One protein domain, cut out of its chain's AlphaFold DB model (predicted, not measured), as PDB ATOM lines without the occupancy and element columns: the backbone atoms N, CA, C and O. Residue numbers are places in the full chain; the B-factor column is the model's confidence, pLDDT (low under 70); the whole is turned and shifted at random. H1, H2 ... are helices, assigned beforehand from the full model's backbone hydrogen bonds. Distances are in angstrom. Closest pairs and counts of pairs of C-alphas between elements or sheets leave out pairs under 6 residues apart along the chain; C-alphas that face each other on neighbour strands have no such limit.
ATOM      1  N   ASP A  36     -57.805  35.773  -1.405       70.50
ATOM      2  CA  ASP A  36     -57.844  35.925  -2.865       70.50
ATOM      3  C   ASP A  36     -56.562  36.528  -3.468       70.50
ATOM      4  O   ASP A  36     -56.085  35.988  -4.467       70.50
ATOM      5  N   PRO A  37     -55.941  37.597  -2.914       73.38
ATOM      6  CA  PRO A  37     -54.717  38.139  -3.507       73.38
ATOM      7  C   PRO A  37     -53.547  37.147  -3.484       73.38
ATOM      8  O   PRO A  37     -52.755  37.127  -4.422       73.38
ATOM      9  N   TYR A  38     -53.443  36.297  -2.461       62.31
ATOM     10  CA  TYR A  38     -52.368  35.304  -2.358       62.31
ATOM     11  C   TYR A  38     -52.590  34.122  -3.298       62.31
ATOM     12  O   TYR A  38     -51.651  33.634  -3.923       62.31
ATOM     13  N   ILE A  39     -53.844  33.700  -3.433       65.56
ATOM     14  CA  ILE A  39     -54.264  32.668  -4.376       65.56
ATOM     15  C   ILE A  39     -54.013  33.117  -5.820       65.56
ATOM     16  O   ILE A  39     -53.381  32.394  -6.591       65.56
ATOM     17  N   ASN A  40     -54.455  34.327  -6.175       72.25
ATOM     18  CA  ASN A  40     -54.248  34.889  -7.507       72.25
ATOM     19  C   ASN A  40     -52.756  35.075  -7.799       72.25
ATOM     20  O   ASN A  40     -52.291  34.685  -8.867       72.25
ATOM     21  N   ALA A  41     -51.981  35.561  -6.823       65.94
ATOM     22  CA  ALA A  41     -50.529  35.649  -6.951       65.94
ATOM     23  C   ALA A  41     -49.873  34.274  -7.176       65.94
ATOM     24  O   ALA A  41     -48.948  34.171  -7.979       65.94
ATOM     25  N   GLY A  42     -50.360  33.218  -6.517       59.44
ATOM     26  CA  GLY A  42     -49.883  31.847  -6.703       59.44
ATOM     27  C   GLY A  42     -50.201  31.280  -8.089       59.44
ATOM     28  O   GLY A  42     -49.325  30.688  -8.719       59.44
ATOM     29  N   MET A  43     -51.417  31.497  -8.599       66.62
ATOM     30  CA  MET A  43     -51.796  31.087  -9.957       66.62
ATOM     31  C   MET A  43     -50.993  31.840 -11.026       66.62
ATOM     32  O   MET A  43     -50.474  31.219 -11.954       66.62
ATOM     33  N   ASP A  44     -50.825  33.155 -10.866       72.88
ATOM     34  CA  ASP A  44     -50.045  33.990 -11.784       72.88
ATOM     35  C   ASP A  44     -48.551  33.657 -11.752       72.88
ATOM     36  O   ASP A  44     -47.871  33.732 -12.779       72.88
ATOM     37  N   ALA A  45     -48.006  33.327 -10.577       62.50
ATOM     38  CA  ALA A  45     -46.633  32.851 -10.445       62.50
ATOM     39  C   ALA A  45     -46.482  31.494 -11.141       62.50
ATOM     40  O   ALA A  45     -45.681  31.377 -12.061       62.50
ATOM     41  N   SER A  46     -47.331  30.516 -10.812       62.66
ATOM     42  CA  SER A  46     -47.287  29.168 -11.393       62.66
ATOM     43  C   SER A  46     -47.409  29.173 -12.922       62.66
ATOM     44  O   SER A  46     -46.647  28.484 -13.603       62.66
ATOM     45  N   GLY A  47     -48.306  29.991 -13.484       70.38
ATOM     46  CA  GLY A  47     -48.453  30.137 -14.933       70.38
ATOM     47  C   GLY A  47     -47.196  30.695 -15.609       70.38
ATOM     48  O   GLY A  47     -46.765  30.180 -16.643       70.38
ATOM     49  N   ARG A  48     -46.562  31.704 -14.997       70.38
ATOM     50  CA  ARG A  48     -45.310  32.292 -15.498       70.38
ATOM     51  C   ARG A  48     -44.133  31.328 -15.378       70.38
ATOM     52  O   ARG A  48     -43.377  31.195 -16.339       70.38
ATOM     53  N   THR A  49     -43.995  30.638 -14.248       65.12
ATOM     54  CA  THR A  49     -42.937  29.644 -14.032       65.12
ATOM     55  C   THR A  49     -43.069  28.497 -15.031       65.12
ATOM     56  O   THR A  49     -42.097  28.151 -15.697       65.12
ATOM     57  N   LYS A  50     -44.285  27.963 -15.220       69.06
ATOM     58  CA  LYS A  50     -44.548  26.868 -16.161       69.06
ATOM     59  C   LYS A  50     -44.193  27.242 -17.600       69.06
ATOM     60  O   LYS A  50     -43.490  26.484 -18.257       69.06
ATOM     61  N   SER A  51     -44.614  28.420 -18.069       71.69
ATOM     62  CA  SER A  51     -44.297  28.874 -19.430       71.69
ATOM     63  C   SER A  51     -42.790  29.024 -19.657       71.69
ATOM     64  O   SER A  51     -42.296  28.644 -20.716       71.69
ATOM     65  N   LYS A  52     -42.046  29.539 -18.669       65.81
ATOM     66  CA  LYS A  52     -40.580  29.641 -18.753       65.81
ATOM     67  C   LYS A  52     -39.905  28.272 -18.742       65.81
ATOM     68  O   LYS A  52     -38.912  28.076 -19.432       65.81
ATOM     69  N   TYR A  53     -40.441  27.328 -17.972       64.06
ATOM     70  CA  TYR A  53     -39.928  25.962 -17.910       64.06
ATOM     71  C   TYR A  53     -40.155  25.210 -19.228       64.06
ATOM     72  O   TYR A  53     -39.274  24.496 -19.695       64.06
ATOM     73  N   GLU A  54     -41.308  25.419 -19.869       68.00
ATOM     74  CA  GLU A  54     -41.605  24.886 -21.202       68.00
ATOM     75  C   GLU A  54     -40.690  25.493 -22.282       68.00
ATOM     76  O   GLU A  54     -40.176  24.754 -23.122       68.00
ATOM     77  N   GLU A  55     -40.407  26.802 -22.235       63.94
ATOM     78  CA  GLU A  55     -39.422  27.454 -23.123       63.94
ATOM     79  C   GLU A  55     -38.022  26.833 -22.938       63.94
ATOM     80  O   GLU A  55     -37.339  26.519 -23.910       63.94
ATOM     81  N   LEU A  56     -37.633  26.545 -21.691       63.66
ATOM     82  CA  LEU A  56     -36.328  25.972 -21.351       63.66
ATOM     83  C   LEU A  56     -36.191  24.489 -21.738       63.66
ATOM     84  O   LEU A  56     -35.115  24.055 -22.145       63.66
ATOM     85  N   MET A  57     -37.270  23.709 -21.627       62.62
ATOM     86  CA  MET A  57     -37.300  22.298 -22.030       62.62
ATOM     87  C   MET A  57     -37.409  22.106 -23.545       62.62
ATOM     88  O   MET A  57     -36.922  21.100 -24.059       62.62
ATOM     89  N   SER A  58     -38.063  23.030 -24.251       72.50
ATOM     90  CA  SER A  58     -38.282  22.922 -25.698       72.50
ATOM     91  C   SER A  58     -37.068  23.356 -26.521       72.50
ATOM     92  O   SER A  58     -36.778  22.713 -27.529       72.50
ATOM     93  N   ASP A  59     -36.333  24.384 -26.083       79.06
ATOM     94  CA  ASP A  59     -35.105  24.835 -26.744       79.06
ATOM     95  C   ASP A  59     -34.080  25.406 -25.738       79.06
ATOM     96  O   ASP A  59     -33.936  26.626 -25.576       79.06
ATOM     97  N   PRO A  60     -33.317  24.534 -25.053       67.44
ATOM     98  CA  PRO A  60     -32.303  24.976 -24.099       67.44
ATOM     99  C   PRO A  60     -31.180  25.780 -24.770       67.44
ATOM    100  O   PRO A  60     -30.553  26.622 -24.125       67.44
ATOM    101  N   THR A  61     -30.918  25.561 -26.063       68.06
ATOM    102  CA  THR A  61     -29.889  26.294 -26.807       68.06
ATOM    103  C   THR A  61     -30.326  27.727 -27.086       68.06
ATOM    104  O   THR A  61     -29.541  28.646 -26.852       68.06
ATOM    105  N   ALA A  62     -31.570  27.954 -27.513       69.12
ATOM    106  CA  ALA A  62     -32.112  29.302 -27.684       69.12
ATOM    107  C   ALA A  62     -32.152  30.074 -26.360       69.12
ATOM    108  O   ALA A  62     -31.806  31.256 -26.331       69.12
ATOM    109  N   PHE A  63     -32.497  29.405 -25.256       71.12
ATOM    110  CA  PHE A  63     -32.450  30.009 -23.926       71.12
ATOM    111  C   PHE A  63     -31.031  30.464 -23.551       71.12
ATOM    112  O   PHE A  63     -30.834  31.617 -23.168       71.12
ATOM    113  N   ILE A  64     -30.027  29.596 -23.722       68.50
ATOM    114  CA  ILE A  64     -28.623  29.951 -23.468       68.50
ATOM    115  C   ILE A  64     -28.175  31.093 -24.386       68.50
ATOM    116  O   ILE A  64     -27.556  32.039 -23.907       68.50
ATOM    117  N   ASN A  65     -28.520  31.063 -25.675       70.81
ATOM    118  CA  ASN A  65     -28.169  32.133 -26.614       70.81
ATOM    119  C   ASN A  65     -28.752  33.482 -26.179       70.81
ATOM    120  O   ASN A  65     -28.034  34.476 -26.152       70.81
ATOM    121  N   LYS A  66     -30.012  33.506 -25.746       75.44
ATOM    122  CA  LYS A  66     -30.689  34.704 -25.230       75.44
ATOM    123  C   LYS A  66     -30.058  35.225 -23.934       75.44
ATOM    124  O   LYS A  66     -29.987  36.433 -23.729       75.44
ATOM    125  N   LEU A  67     -29.558  34.340 -23.067       69.25
ATOM    126  CA  LEU A  67     -28.756  34.749 -21.905       69.25
ATOM    127  C   LEU A  67     -27.412  35.352 -22.333       69.25
ATOM    128  O   LEU A  67     -26.969  36.354 -21.771       69.25
ATOM    129  N   MET A  68     -26.779  34.759 -23.345       71.19
ATOM    130  CA  MET A  68     -25.497  35.205 -23.883       71.19
ATOM    131  C   MET A  68     -25.593  36.507 -24.686       71.19
ATOM    132  O   MET A  68     -24.619  37.251 -24.716       71.19
ATOM    133  N   GLU A  69     -26.749  36.854 -25.258       76.31
ATOM    134  CA  GLU A  69     -26.989  38.172 -25.873       76.31
ATOM    135  C   GLU A  69     -26.786  39.325 -24.877       76.31
ATOM    136  O   GLU A  69     -26.368  40.420 -25.255       76.31
ATOM    137  N   GLY A  70     -27.050  39.080 -23.591       75.19
ATOM    138  CA  GLY A  70     -26.824  40.041 -22.513       75.19
ATOM    139  C   GLY A  70     -25.417  40.003 -21.915       75.19
ATOM    140  O   GLY A  70     -25.117  40.822 -21.040       75.19
ATOM    141  N   TYR A  71     -24.562  39.067 -22.338       78.31
ATOM    142  CA  TYR A  71     -23.234  38.907 -21.764       78.31
ATOM    143  C   TYR A  71     -22.371  40.140 -22.033       78.31
ATOM    144  O   TYR A  71     -22.160  40.566 -23.170       78.31
ATOM    145  N   LYS A  72     -21.832  40.696 -20.952       81.56
ATOM    146  CA  LYS A  72     -20.778  41.705 -20.980       81.56
ATOM    147  C   LYS A  72     -19.599  41.145 -20.195       81.56
ATOM    148  O   LYS A  72     -19.837  40.630 -19.101       81.56
ATOM    149  N   PRO A  73     -18.361  41.251 -20.711       81.06
ATOM    150  CA  PRO A  73     -17.197  40.776 -19.980       81.06
ATOM    151  C   PRO A  73     -17.135  41.412 -18.593       81.06
ATOM    152  O   PRO A  73     -17.358  42.621 -18.462       81.06
ATOM    153  N   SER A  74     -16.846  40.608 -17.571       82.88
ATOM    154  CA  SER A  74     -16.792  41.111 -16.200       82.88
ATOM    155  C   SER A  74     -15.630  42.095 -15.997       82.88
ATOM    156  O   SER A  74     -14.632  42.080 -16.723       82.88
ATOM    157  N   GLU A  75     -15.718  42.943 -14.968       84.94
ATOM    158  CA  GLU A  75     -14.584  43.790 -14.560       84.94
ATOM    159  C   GLU A  75     -13.352  42.944 -14.201       84.94
ATOM    160  O   GLU A  75     -12.222  43.324 -14.506       84.94
ATOM    161  N   GLY A  76     -13.571  41.752 -13.628       76.88
ATOM    162  CA  GLY A  76     -12.514  40.785 -13.337       76.88
ATOM    163  C   GLY A  76     -11.818  40.275 -14.598       76.88
ATOM    164  O   GLY A  76     -10.589  40.206 -14.625       76.88
ATOM    165  N   TYR A  77     -12.575  39.989 -15.664       88.44
ATOM    166  CA  TYR A  77     -12.009  39.645 -16.969       88.44
ATOM    167  C   TYR A  77     -11.152  40.783 -17.527       88.44
ATOM    168  O   TYR A  77     -10.035  40.530 -17.970       88.44
ATOM    169  N   GLN A  78     -11.632  42.031 -17.482       85.19
ATOM    170  CA  GLN A  78     -10.860  43.177 -17.984       85.19
ATOM    171  C   GLN A  78      -9.553  43.349 -17.204       85.19
ATOM    172  O   GLN A  78      -8.490  43.486 -17.803       85.19
ATOM    173  N   PHE A  79      -9.610  43.247 -15.873       90.94
ATOM    174  CA  PHE A  79      -8.424  43.317 -15.023       90.94
ATOM    175  C   PHE A  79      -7.410  42.210 -15.351       90.94
ATOM    176  O   PHE A  79      -6.226  42.488 -15.553       90.94
ATOM    177  N   GLN A  80      -7.868  40.958 -15.443       86.31
ATOM    178  CA  GLN A  80      -7.001  39.821 -15.757       86.31
ATOM    179  C   GLN A  80      -6.432  39.914 -17.177       86.31
ATOM    180  O   GLN A  80      -5.264  39.598 -17.389       86.31
ATOM    181  N   LYS A  81      -7.223  40.391 -18.143       91.12
ATOM    182  CA  LYS A  81      -6.775  40.638 -19.514       91.12
ATOM    183  C   LYS A  81      -5.670  41.689 -19.550       91.12
ATOM    184  O   LYS A  81      -4.660  41.472 -20.215       91.12
ATOM    185  N   ASP A  82      -5.833  42.801 -18.840       91.75
ATOM    186  CA  ASP A  82      -4.839  43.875 -18.796       91.75
ATOM    187  C   ASP A  82      -3.543  43.420 -18.123       91.75
ATOM    188  O   ASP A  82      -2.449  43.731 -18.599       91.75
ATOM    189  N   GLN A  83      -3.655  42.662 -17.029       92.75
ATOM    190  CA  GLN A  83      -2.505  42.077 -16.347       92.75
ATOM    191  C   GLN A  83      -1.760  41.102 -17.265       92.75
ATOM    192  O   GLN A  83      -0.557  41.254 -17.471       92.75
ATOM    193  N   LEU A  84      -2.486  40.166 -17.878       89.50
ATOM    194  CA  LEU A  84      -1.928  39.182 -18.799       89.50
ATOM    195  C   LEU A  84      -1.259  39.850 -20.005       89.50
ATOM    196  O   LEU A  84      -0.157  39.480 -20.389       89.50
ATOM    197  N   THR A  85      -1.890  40.876 -20.576       90.25
ATOM    198  CA  THR A  85      -1.333  41.625 -21.712       90.25
ATOM    199  C   THR A  85      -0.019  42.309 -21.328       90.25
ATOM    200  O   THR A  85       0.940  42.273 -22.097       90.25
ATOM    201  N   LYS A  86       0.070  42.896 -20.126       92.69
ATOM    202  CA  LYS A  86       1.316  43.503 -19.621       92.69
ATOM    203  C   LYS A  86       2.409  42.461 -19.396       92.69
ATOM    204  O   LYS A  86       3.556  42.703 -19.764       92.69
ATOM    205  N   GLU A  87       2.066  41.317 -18.809       90.44
ATOM    206  CA  GLU A  87       3.003  40.213 -18.585       90.44
ATOM    207  C   GLU A  87       3.539  39.667 -19.913       90.44
ATOM    208  O   GLU A  87       4.752  39.637 -20.112       90.44
ATOM    209  N   LEU A  88       2.652  39.352 -20.862       88.56
ATOM    210  CA  LEU A  88       3.027  38.865 -22.189       88.56
ATOM    211  C   LEU A  88       3.849  39.897 -22.960       88.56
ATOM    212  O   LEU A  88       4.877  39.540 -23.524       88.56
ATOM    213  N   SER A  89       3.478  41.178 -22.912       89.06
ATOM    214  CA  SER A  89       4.256  42.246 -23.547       89.06
ATOM    215  C   SER A  89       5.669  42.351 -22.970       89.06
ATOM    216  O   SER A  89       6.622  42.531 -23.728       89.06
ATOM    217  N   ASN A  90       5.836  42.236 -21.650       92.00
ATOM    218  CA  ASN A  90       7.151  42.293 -21.013       92.00
ATOM    219  C   ASN A  90       7.997  41.058 -21.352       92.00
ATOM    220  O   ASN A  90       9.176  41.190 -21.681       92.00
ATOM    221  N   THR A  91       7.399  39.866 -21.317       90.88
ATOM    222  CA  THR A  91       8.075  38.612 -21.680       90.88
ATOM    223  C   THR A  91       8.471  38.598 -23.151       90.88
ATOM    224  O   THR A  91       9.604  38.247 -23.481       90.88
ATOM    225  N   ALA A  92       7.578  39.023 -24.041       90.62
ATOM    226  CA  ALA A  92       7.846  39.078 -25.467       90.62
ATOM    227  C   ALA A  92       8.913  40.132 -25.799       90.62
ATOM    228  O   ALA A  92       9.763  39.888 -26.655       90.62
ATOM    229  N   ALA A  93       8.924  41.273 -25.094       89.56
ATOM    230  CA  ALA A  93       9.953  42.299 -25.255       89.56
ATOM    231  C   ALA A  93      11.324  41.797 -24.786       89.56
ATOM    232  O   ALA A  93      12.312  41.961 -25.500       89.56
ATOM    233  N   ALA A  94      11.384  41.118 -23.636       91.12
ATOM    234  CA  ALA A  94      12.613  40.502 -23.135       91.12
ATOM    235  C   ALA A  94      13.124  39.376 -24.052       91.12
ATOM    236  O   ALA A  94      14.330  39.216 -24.221       91.12
ATOM    237  N   GLY A  95      12.212  38.615 -24.663       91.19
ATOM    238  CA  GLY A  95      12.529  37.542 -25.607       91.19
ATOM    239  C   GLY A  95      12.793  38.001 -27.044       91.19
ATOM    240  O   GLY A  95      13.111  37.168 -27.886       91.19
ATOM    241  N   GLY A  96      12.638  39.294 -27.352       92.81
ATOM    242  CA  GLY A  96      12.801  39.832 -28.709       92.81
ATOM    243  C   GLY A  96      11.740  39.364 -29.714       92.81
ATOM    244  O   GLY A  96      11.940  39.495 -30.918       92.81
ATOM    245  N   VAL A  97      10.620  38.813 -29.237       91.50
ATOM    246  CA  VAL A  97       9.510  38.301 -30.063       91.50
ATOM    247  C   VAL A  97       8.254  39.173 -29.987       91.50
ATOM    248  O   VAL A  97       7.261  38.854 -30.641       91.50
ATOM    249  N   ALA A  98       8.300  40.275 -29.229       92.31
ATOM    250  CA  ALA A  98       7.206  41.238 -29.112       92.31
ATOM    251  C   ALA A  98       6.715  41.708 -30.483       92.31
ATOM    252  O   ALA A  98       7.483  42.223 -31.297       92.31
ATOM    253  N   GLY A  99       5.418  41.538 -30.725       87.56
ATOM    254  CA  GLY A  99       4.754  41.982 -31.947       87.56
ATOM    255  C   GLY A  99       4.936  41.059 -33.153       87.56
ATOM    256  O   GLY A  99       4.357  41.336 -34.204       87.56
ATOM    257  N   THR A 100       5.675  39.951 -33.028       92.69
ATOM    258  CA  THR A 100       5.723  38.924 -34.079       92.69
ATOM    259  C   THR A 100       4.362  38.223 -34.224       92.69
ATOM    260  O   THR A 100       3.593  38.168 -33.264       92.69
ATOM    261  N   PRO A 101       4.042  37.626 -35.388       89.31
ATOM    262  CA  PRO A 101       2.801  36.862 -35.551       89.31
ATOM    263  C   PRO A 101       2.635  35.728 -34.527       89.31
ATOM    264  O   PRO A 101       1.524  35.458 -34.084       89.31
ATOM    265  N   MET A 102       3.740  35.094 -34.115       88.56
ATOM    266  CA  MET A 102       3.727  34.035 -33.100       88.56
ATOM    267  C   MET A 102       3.318  34.566 -31.718       88.56
ATOM    268  O   MET A 102       2.536  33.935 -31.014       88.56
ATOM    269  N   ASP A 103       3.820  35.743 -31.341       91.19
ATOM    270  CA  ASP A 103       3.456  36.422 -30.095       91.19
ATOM    271  C   ASP A 103       1.972  36.825 -30.088       91.19
ATOM    272  O   ASP A 103       1.252  36.548 -29.131       91.19
ATOM    273  N   GLN A 104       1.472  37.365 -31.202       87.88
ATOM    274  CA  GLN A 104       0.055  37.716 -31.344       87.88
ATOM    275  C   GLN A 104      -0.872  36.494 -31.249       87.88
ATOM    276  O   GLN A 104      -1.925  36.579 -30.617       87.88
ATOM    277  N   LEU A 105      -0.484  35.353 -31.837       88.69
ATOM    278  CA  LEU A 105      -1.239  34.100 -31.727       88.69
ATOM    279  C   LEU A 105      -1.284  33.597 -30.281       88.69
ATOM    280  O   LEU A 105      -2.366  33.327 -29.763       88.69
ATOM    281  N   ASN A 106      -0.132  33.560 -29.605       87.56
ATOM    282  CA  ASN A 106      -0.049  33.136 -28.207       87.56
ATOM    283  C   ASN A 106      -0.864  34.046 -27.276       87.56
ATOM    284  O   ASN A 106      -1.546  33.557 -26.375       87.56
ATOM    285  N   GLN A 107      -0.818  35.365 -27.488       87.56
ATOM    286  CA  GLN A 107      -1.650  36.319 -26.749       87.56
ATOM    287  C   GLN A 107      -3.140  36.088 -27.025       87.56
ATOM    288  O   GLN A 107      -3.946  36.068 -26.093       87.56
ATOM    289  N   GLY A 108      -3.507  35.867 -28.289       84.44
ATOM    290  CA  GLY A 108      -4.879  35.586 -28.701       84.44
ATOM    291  C   GLY A 108      -5.459  34.347 -28.023       84.44
ATOM    292  O   GLY A 108      -6.545  34.426 -27.450       84.44
ATOM    293  N   GLU A 109      -4.731  33.230 -28.023       88.12
ATOM    294  CA  GLU A 109      -5.168  31.981 -27.384       88.12
ATOM    295  C   GLU A 109      -5.374  32.143 -25.873       88.12
ATOM    296  O   GLU A 109      -6.384  31.697 -25.325       88.12
ATOM    297  N   GLN A 110      -4.459  32.835 -25.186       86.75
ATOM    298  CA  GLN A 110      -4.573  33.031 -23.740       86.75
ATOM    299  C   GLN A 110      -5.730  33.973 -23.375       86.75
ATOM    300  O   GLN A 110      -6.481  33.689 -22.438       86.75
ATOM    301  N   ILE A 111      -5.934  35.052 -24.139       83.06
ATOM    302  CA  ILE A 111      -7.069  35.971 -23.952       83.06
ATOM    303  C   ILE A 111      -8.401  35.268 -24.259       83.06
ATOM    304  O   ILE A 111      -9.377  35.471 -23.533       83.06
ATOM    305  N   GLN A 112      -8.460  34.421 -25.292       76.50
ATOM    306  CA  GLN A 112      -9.645  33.607 -25.587       76.50
ATOM    307  C   GLN A 112      -9.943  32.615 -24.458       76.50
ATOM    308  O   GLN A 112     -11.097  32.482 -24.050       76.50
ATOM    309  N   GLY A 113      -8.915  31.973 -23.897       81.44
ATOM    310  CA  GLY A 113      -9.064  31.101 -22.731       81.44
ATOM    311  C   GLY A 113      -9.602  31.841 -21.502       81.44
ATOM    312  O   GLY A 113     -10.447  31.312 -20.780       81.44
ATOM    313  N   LEU A 114      -9.162  33.084 -21.289       79.19
ATOM    314  CA  LEU A 114      -9.670  33.957 -20.230       79.19
ATOM    315  C   LEU A 114     -11.156  34.287 -20.430       79.19
ATOM    316  O   LEU A 114     -11.946  34.205 -19.492       79.19
ATOM    317  N   LEU A 115     -11.540  34.610 -21.668       76.94
ATOM    318  CA  LEU A 115     -12.918  34.951 -22.026       76.94
ATOM    319  C   LEU A 115     -13.846  33.750 -21.836       76.94
ATOM    320  O   LEU A 115     -14.925  33.888 -21.269       76.94
ATOM    321  N   GLY A 116     -13.399  32.558 -22.238       75.06
ATOM    322  CA  GLY A 116     -14.150  31.321 -22.037       75.06
ATOM    323  C   GLY A 116     -14.442  31.042 -20.560       75.06
ATOM    324  O   GLY A 116     -15.567  30.677 -20.219       75.06
ATOM    325  N   LYS A 117     -13.467  31.271 -19.670       79.75
ATOM    326  CA  LYS A 117     -13.664  31.129 -18.216       79.75
ATOM    327  C   LYS A 117     -14.663  32.145 -17.668       79.75
ATOM    328  O   LYS A 117     -15.523  31.775 -16.873       79.75
ATOM    329  N   ASP A 118     -14.579  33.401 -18.106       76.38
ATOM    330  CA  ASP A 118     -15.507  34.449 -17.666       76.38
ATOM    331  C   ASP A 118     -16.947  34.168 -18.123       76.38
ATOM    332  O   ASP A 118     -17.875  34.243 -17.321       76.38
ATOM    333  N   MET A 119     -17.137  33.742 -19.377       71.69
ATOM    334  CA  MET A 119     -18.444  33.321 -19.898       71.69
ATOM    335  C   MET A 119     -19.019  32.133 -19.114       71.69
ATOM    336  O   MET A 119     -20.203  32.130 -18.780       71.69
ATOM    337  N   GLN A 120     -18.196  31.130 -18.786       74.62
ATOM    338  CA  GLN A 120     -18.627  29.991 -17.972       74.62
ATOM    339  C   GLN A 120     -19.054  30.429 -16.569       74.62
ATOM    340  O   GLN A 120     -20.101  29.994 -16.089       74.62
ATOM    341  N   GLN A 121     -18.287  31.314 -15.929       74.12
ATOM    342  CA  GLN A 121     -18.626  31.846 -14.611       74.12
ATOM    343  C   GLN A 121     -19.914  32.678 -14.654       74.12
ATOM    344  O   GLN A 121     -20.764  32.540 -13.777       74.12
ATOM    345  N   PHE A 122     -20.094  33.508 -15.685       74.38
ATOM    346  CA  PHE A 122     -21.319  34.275 -15.912       74.38
ATOM    347  C   PHE A 122     -22.541  33.363 -16.036       74.38
ATOM    348  O   PHE A 122     -23.531  33.568 -15.335       74.38
ATOM    349  N   LEU A 123     -22.450  32.319 -16.866       67.12
ATOM    350  CA  LEU A 123     -23.520  31.336 -17.021       67.12
ATOM    351  C   LEU A 123     -23.818  30.615 -15.704       67.12
ATOM    352  O   LEU A 123     -24.981  30.500 -15.336       67.12
ATOM    353  N   GLN A 124     -22.799  30.181 -14.958       68.81
ATOM    354  CA  GLN A 124     -22.991  29.544 -13.651       68.81
ATOM    355  C   GLN A 124     -23.674  30.478 -12.647       68.81
ATOM    356  O   GLN A 124     -24.598  30.059 -11.955       68.81
ATOM    357  N   ASN A 125     -23.265  31.746 -12.595       66.62
ATOM    358  CA  ASN A 125     -23.854  32.735 -11.695       66.62
ATOM    359  C   ASN A 125     -25.319  33.016 -12.058       66.62
ATOM    360  O   ASN A 125     -26.175  33.046 -11.177       66.62
ATOM    361  N   ILE A 126     -25.625  33.184 -13.349       63.56
ATOM    362  CA  ILE A 126     -26.995  33.420 -13.817       63.56
ATOM    363  C   ILE A 126     -27.877  32.202 -13.590       63.56
ATOM    364  O   ILE A 126     -28.984  32.357 -13.086       63.56
ATOM    365  N   LEU A 127     -27.402  31.002 -13.924       67.12
ATOM    366  CA  LEU A 127     -28.151  29.770 -13.687       67.12
ATOM    367  C   LEU A 127     -28.354  29.524 -12.189       67.12
ATOM    368  O   LEU A 127     -29.421  29.071 -11.792       67.12
ATOM    369  N   GLY A 128     -27.382  29.889 -11.349       57.31
ATOM    370  CA  GLY A 128     -27.521  29.873  -9.895       57.31
ATOM    371  C   GLY A 128     -28.631  30.806  -9.412       57.31
ATOM    372  O   GLY A 128     -29.525  30.368  -8.697       57.31
ATOM    373  N   VAL A 129     -28.636  32.069  -9.854       60.44
ATOM    374  CA  VAL A 129     -29.702  33.034  -9.519       60.44
ATOM    375  C   VAL A 129     -31.056  32.588 -10.072       60.44
ATOM    376  O   VAL A 129     -32.070  32.745  -9.398       60.44
ATOM    377  N   PHE A 130     -31.082  32.015 -11.274       60.56
ATOM    378  CA  PHE A 130     -32.288  31.472 -11.887       60.56
ATOM    379  C   PHE A 130     -32.849  30.302 -11.073       60.56
ATOM    380  O   PHE A 130     -34.038  30.304 -10.779       60.56
ATOM    381  N   ASN A 131     -32.002  29.370 -10.626       58.19
ATOM    382  CA  ASN A 131     -32.402  28.273  -9.742       58.19
ATOM    383  C   ASN A 131     -32.903  28.788  -8.388       58.19
ATOM    384  O   ASN A 131     -33.976  28.386  -7.961       58.19
ATOM    385  N   THR A 132     -32.210  29.738  -7.753       64.31
ATOM    386  CA  THR A 132     -32.687  30.359  -6.504       64.31
ATOM    387  C   THR A 132     -34.014  31.098  -6.703       64.31
ATOM    388  O   THR A 132     -34.879  31.091  -5.829       64.31
ATOM    389  N   GLY A 133     -34.201  31.741  -7.858       57.06
ATOM    390  CA  GLY A 133     -35.452  32.394  -8.235       57.06
ATOM    391  C   GLY A 133     -36.588  31.392  -8.437       57.06
ATOM    392  O   GLY A 133     -37.688  31.631  -7.946       57.06
ATOM    393  N   LEU A 134     -36.310  30.260  -9.089       59.38
ATOM    394  CA  LEU A 134     -37.248  29.149  -9.234       59.38
ATOM    395  C   LEU A 134     -37.604  28.529  -7.884       59.38
ATOM    396  O   LEU A 134     -38.780  28.343  -7.621       59.38
ATOM    397  N   GLU A 135     -36.638  28.285  -6.999       62.41
ATOM    398  CA  GLU A 135     -36.891  27.798  -5.635       62.41
ATOM    399  C   GLU A 135     -37.704  28.807  -4.810       62.41
ATOM    400  O   GLU A 135     -38.545  28.428  -3.996       62.41
ATOM    401  N   GLY A 136     -37.489  30.107  -5.028       58.19
ATOM    402  CA  GLY A 136     -38.284  31.175  -4.430       58.19
ATOM    403  C   GLY A 136     -39.719  31.211  -4.958       58.19
ATOM    404  O   GLY A 136     -40.656  31.295  -4.163       58.19
ATOM    405  N   GLU A 137     -39.910  31.119  -6.277       58.50
ATOM    406  CA  GLU A 137     -41.232  31.035  -6.914       58.50
ATOM    407  C   GLU A 137     -41.957  29.744  -6.531       58.50
ATOM    408  O   GLU A 137     -43.135  29.793  -6.193       58.50
ATOM    409  N   GLU A 138     -41.263  28.610  -6.496       55.03
ATOM    410  CA  GLU A 138     -41.784  27.328  -6.031       55.03
ATOM    411  C   GLU A 138     -42.094  27.386  -4.534       55.03
ATOM    412  O   GLU A 138     -43.120  26.883  -4.101       55.03
ATOM    413  N   GLY A 139     -41.290  28.086  -3.734       57.28
ATOM    414  CA  GLY A 139     -41.567  28.358  -2.326       57.28
ATOM    415  C   GLY A 139     -42.782  29.260  -2.111       57.28
ATOM    416  O   GLY A 139     -43.517  29.060  -1.148       57.28
ATOM    417  N   ILE A 140     -43.034  30.231  -2.992       57.28
ATOM    418  CA  ILE A 140     -44.242  31.073  -2.971       57.28
ATOM    419  C   ILE A 140     -45.454  30.281  -3.460       57.28
ATOM    420  O   ILE A 140     -46.512  30.378  -2.850       57.28
ATOM    421  N   ALA A 141     -45.307  29.468  -4.505       54.72
ATOM    422  CA  ALA A 141     -46.356  28.587  -5.001       54.72
ATOM    423  C   ALA A 141     -46.719  27.531  -3.949       54.72
ATOM    424  O   ALA A 141     -47.892  27.376  -3.628       54.72
ATOM    425  N   ASN A 142     -45.723  26.894  -3.330       53.97
ATOM    426  CA  ASN A 142     -45.887  25.929  -2.248       53.97
ATOM    427  C   ASN A 142     -46.407  26.596  -0.983       53.97
ATOM    428  O   ASN A 142     -47.298  26.037  -0.375       53.97
ATOM    429  N   ARG A 143     -45.962  27.799  -0.594       58.00
ATOM    430  CA  ARG A 143     -46.584  28.529   0.529       58.00
ATOM    431  C   ARG A 143     -47.987  29.005   0.208       58.00
ATOM    432  O   ARG A 143     -48.797  29.039   1.114       58.00
ATOM    433  N   GLY A 144     -48.298  29.373  -1.029       44.12
ATOM    434  CA  GLY A 144     -49.658  29.692  -1.455       44.12
ATOM    435  C   GLY A 144     -50.552  28.455  -1.400       44.12
ATOM    436  O   GLY A 144     -51.678  28.521  -0.912       44.12
TER     437      GLY A 144
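Overview. This is residues 36 to 144 of the 210 residues of an uncharacterized protein of Legionella maceachernii (UniProt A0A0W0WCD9). One very long helix, H4, makes the long axis of a rod; H3 folds back beside its first part as a helical hairpin, and H1 meets its last part at a slant, making a narrow V. From the wide end of that V, H2 turns back toward H4, and H1, H2 and H4 together frame a loose triangle whose corner, residues 57 to 62, sticks out. The printed part has 109 residues, with four named helices in the order H1, H2, H3, H4 and no named strand; the class is all helix. The whole is extended, with a radius of gyration of the C-alphas of 22.1 A and spans of 75 by 24 by 15 A.

Arrangement. The longest helix is H4, residues 101 to 144, and with its residues 103 to 118 alone it touches H3, residues 75 to 94. The closest C-alphas of this hairpin are those of Tyr 77 and Asp 118, 6.3 A apart, and the two helices run opposite ways at a shallow tilt of 15 degrees. With its residues 134 to 144 alone, H4 touches H1, residues 36 to 58; the closest C-alphas are those of Gly 42 and Ala 141, 5.1 A apart. H1 and H4 run opposite ways at a shallow tilt of 34.8 degrees, only just short of steep. H2, residues 60 to 69, is close to H4 but not clearly touching, with the C-alphas of Leu 67 and Leu 123 closest at 7.9 A, and they run opposite ways at a steep tilt of 66 degrees. H2 is also close to H1 but not clearly touching: the C-alphas of Leu 56 and Phe 63 are the closest, at 6.2 A, and the lines are about perpendicular at 80 degrees. H3 is apart from H1 and from H2. In H1, H2, H3 and H4 every O i to N i+4 pair is within hydrogen-bond range.

Along the chain. H4 measures 63.0 A from C-alpha 101 at (2.801, 36.862, -35.551) to C-alpha 144 at (-49.658, 29.692, -1.455). H3 is 28.7 A long from first to last C-alpha. H1 is 32.8 A long and begins with C-alpha 36 at (-57.844, 35.925, -2.865). H2 is 14.3 A long.

Size, cuts and confidence. The two C-alphas farthest apart are those of Asp 36 and Gly 96, at 75.3 A, while those of Asp 36 and Gly 144, the first and last printed, are 10.4 A apart. The printed part has no cut. The links H1 to H2 and H2 to H3 are tight, and H3 to H4 is short. Mean pLDDT of the printed part is 75.0; 42 residues are under 70, among them residues 52 to 57 and 123 to 144, while H3 has a mean of 89.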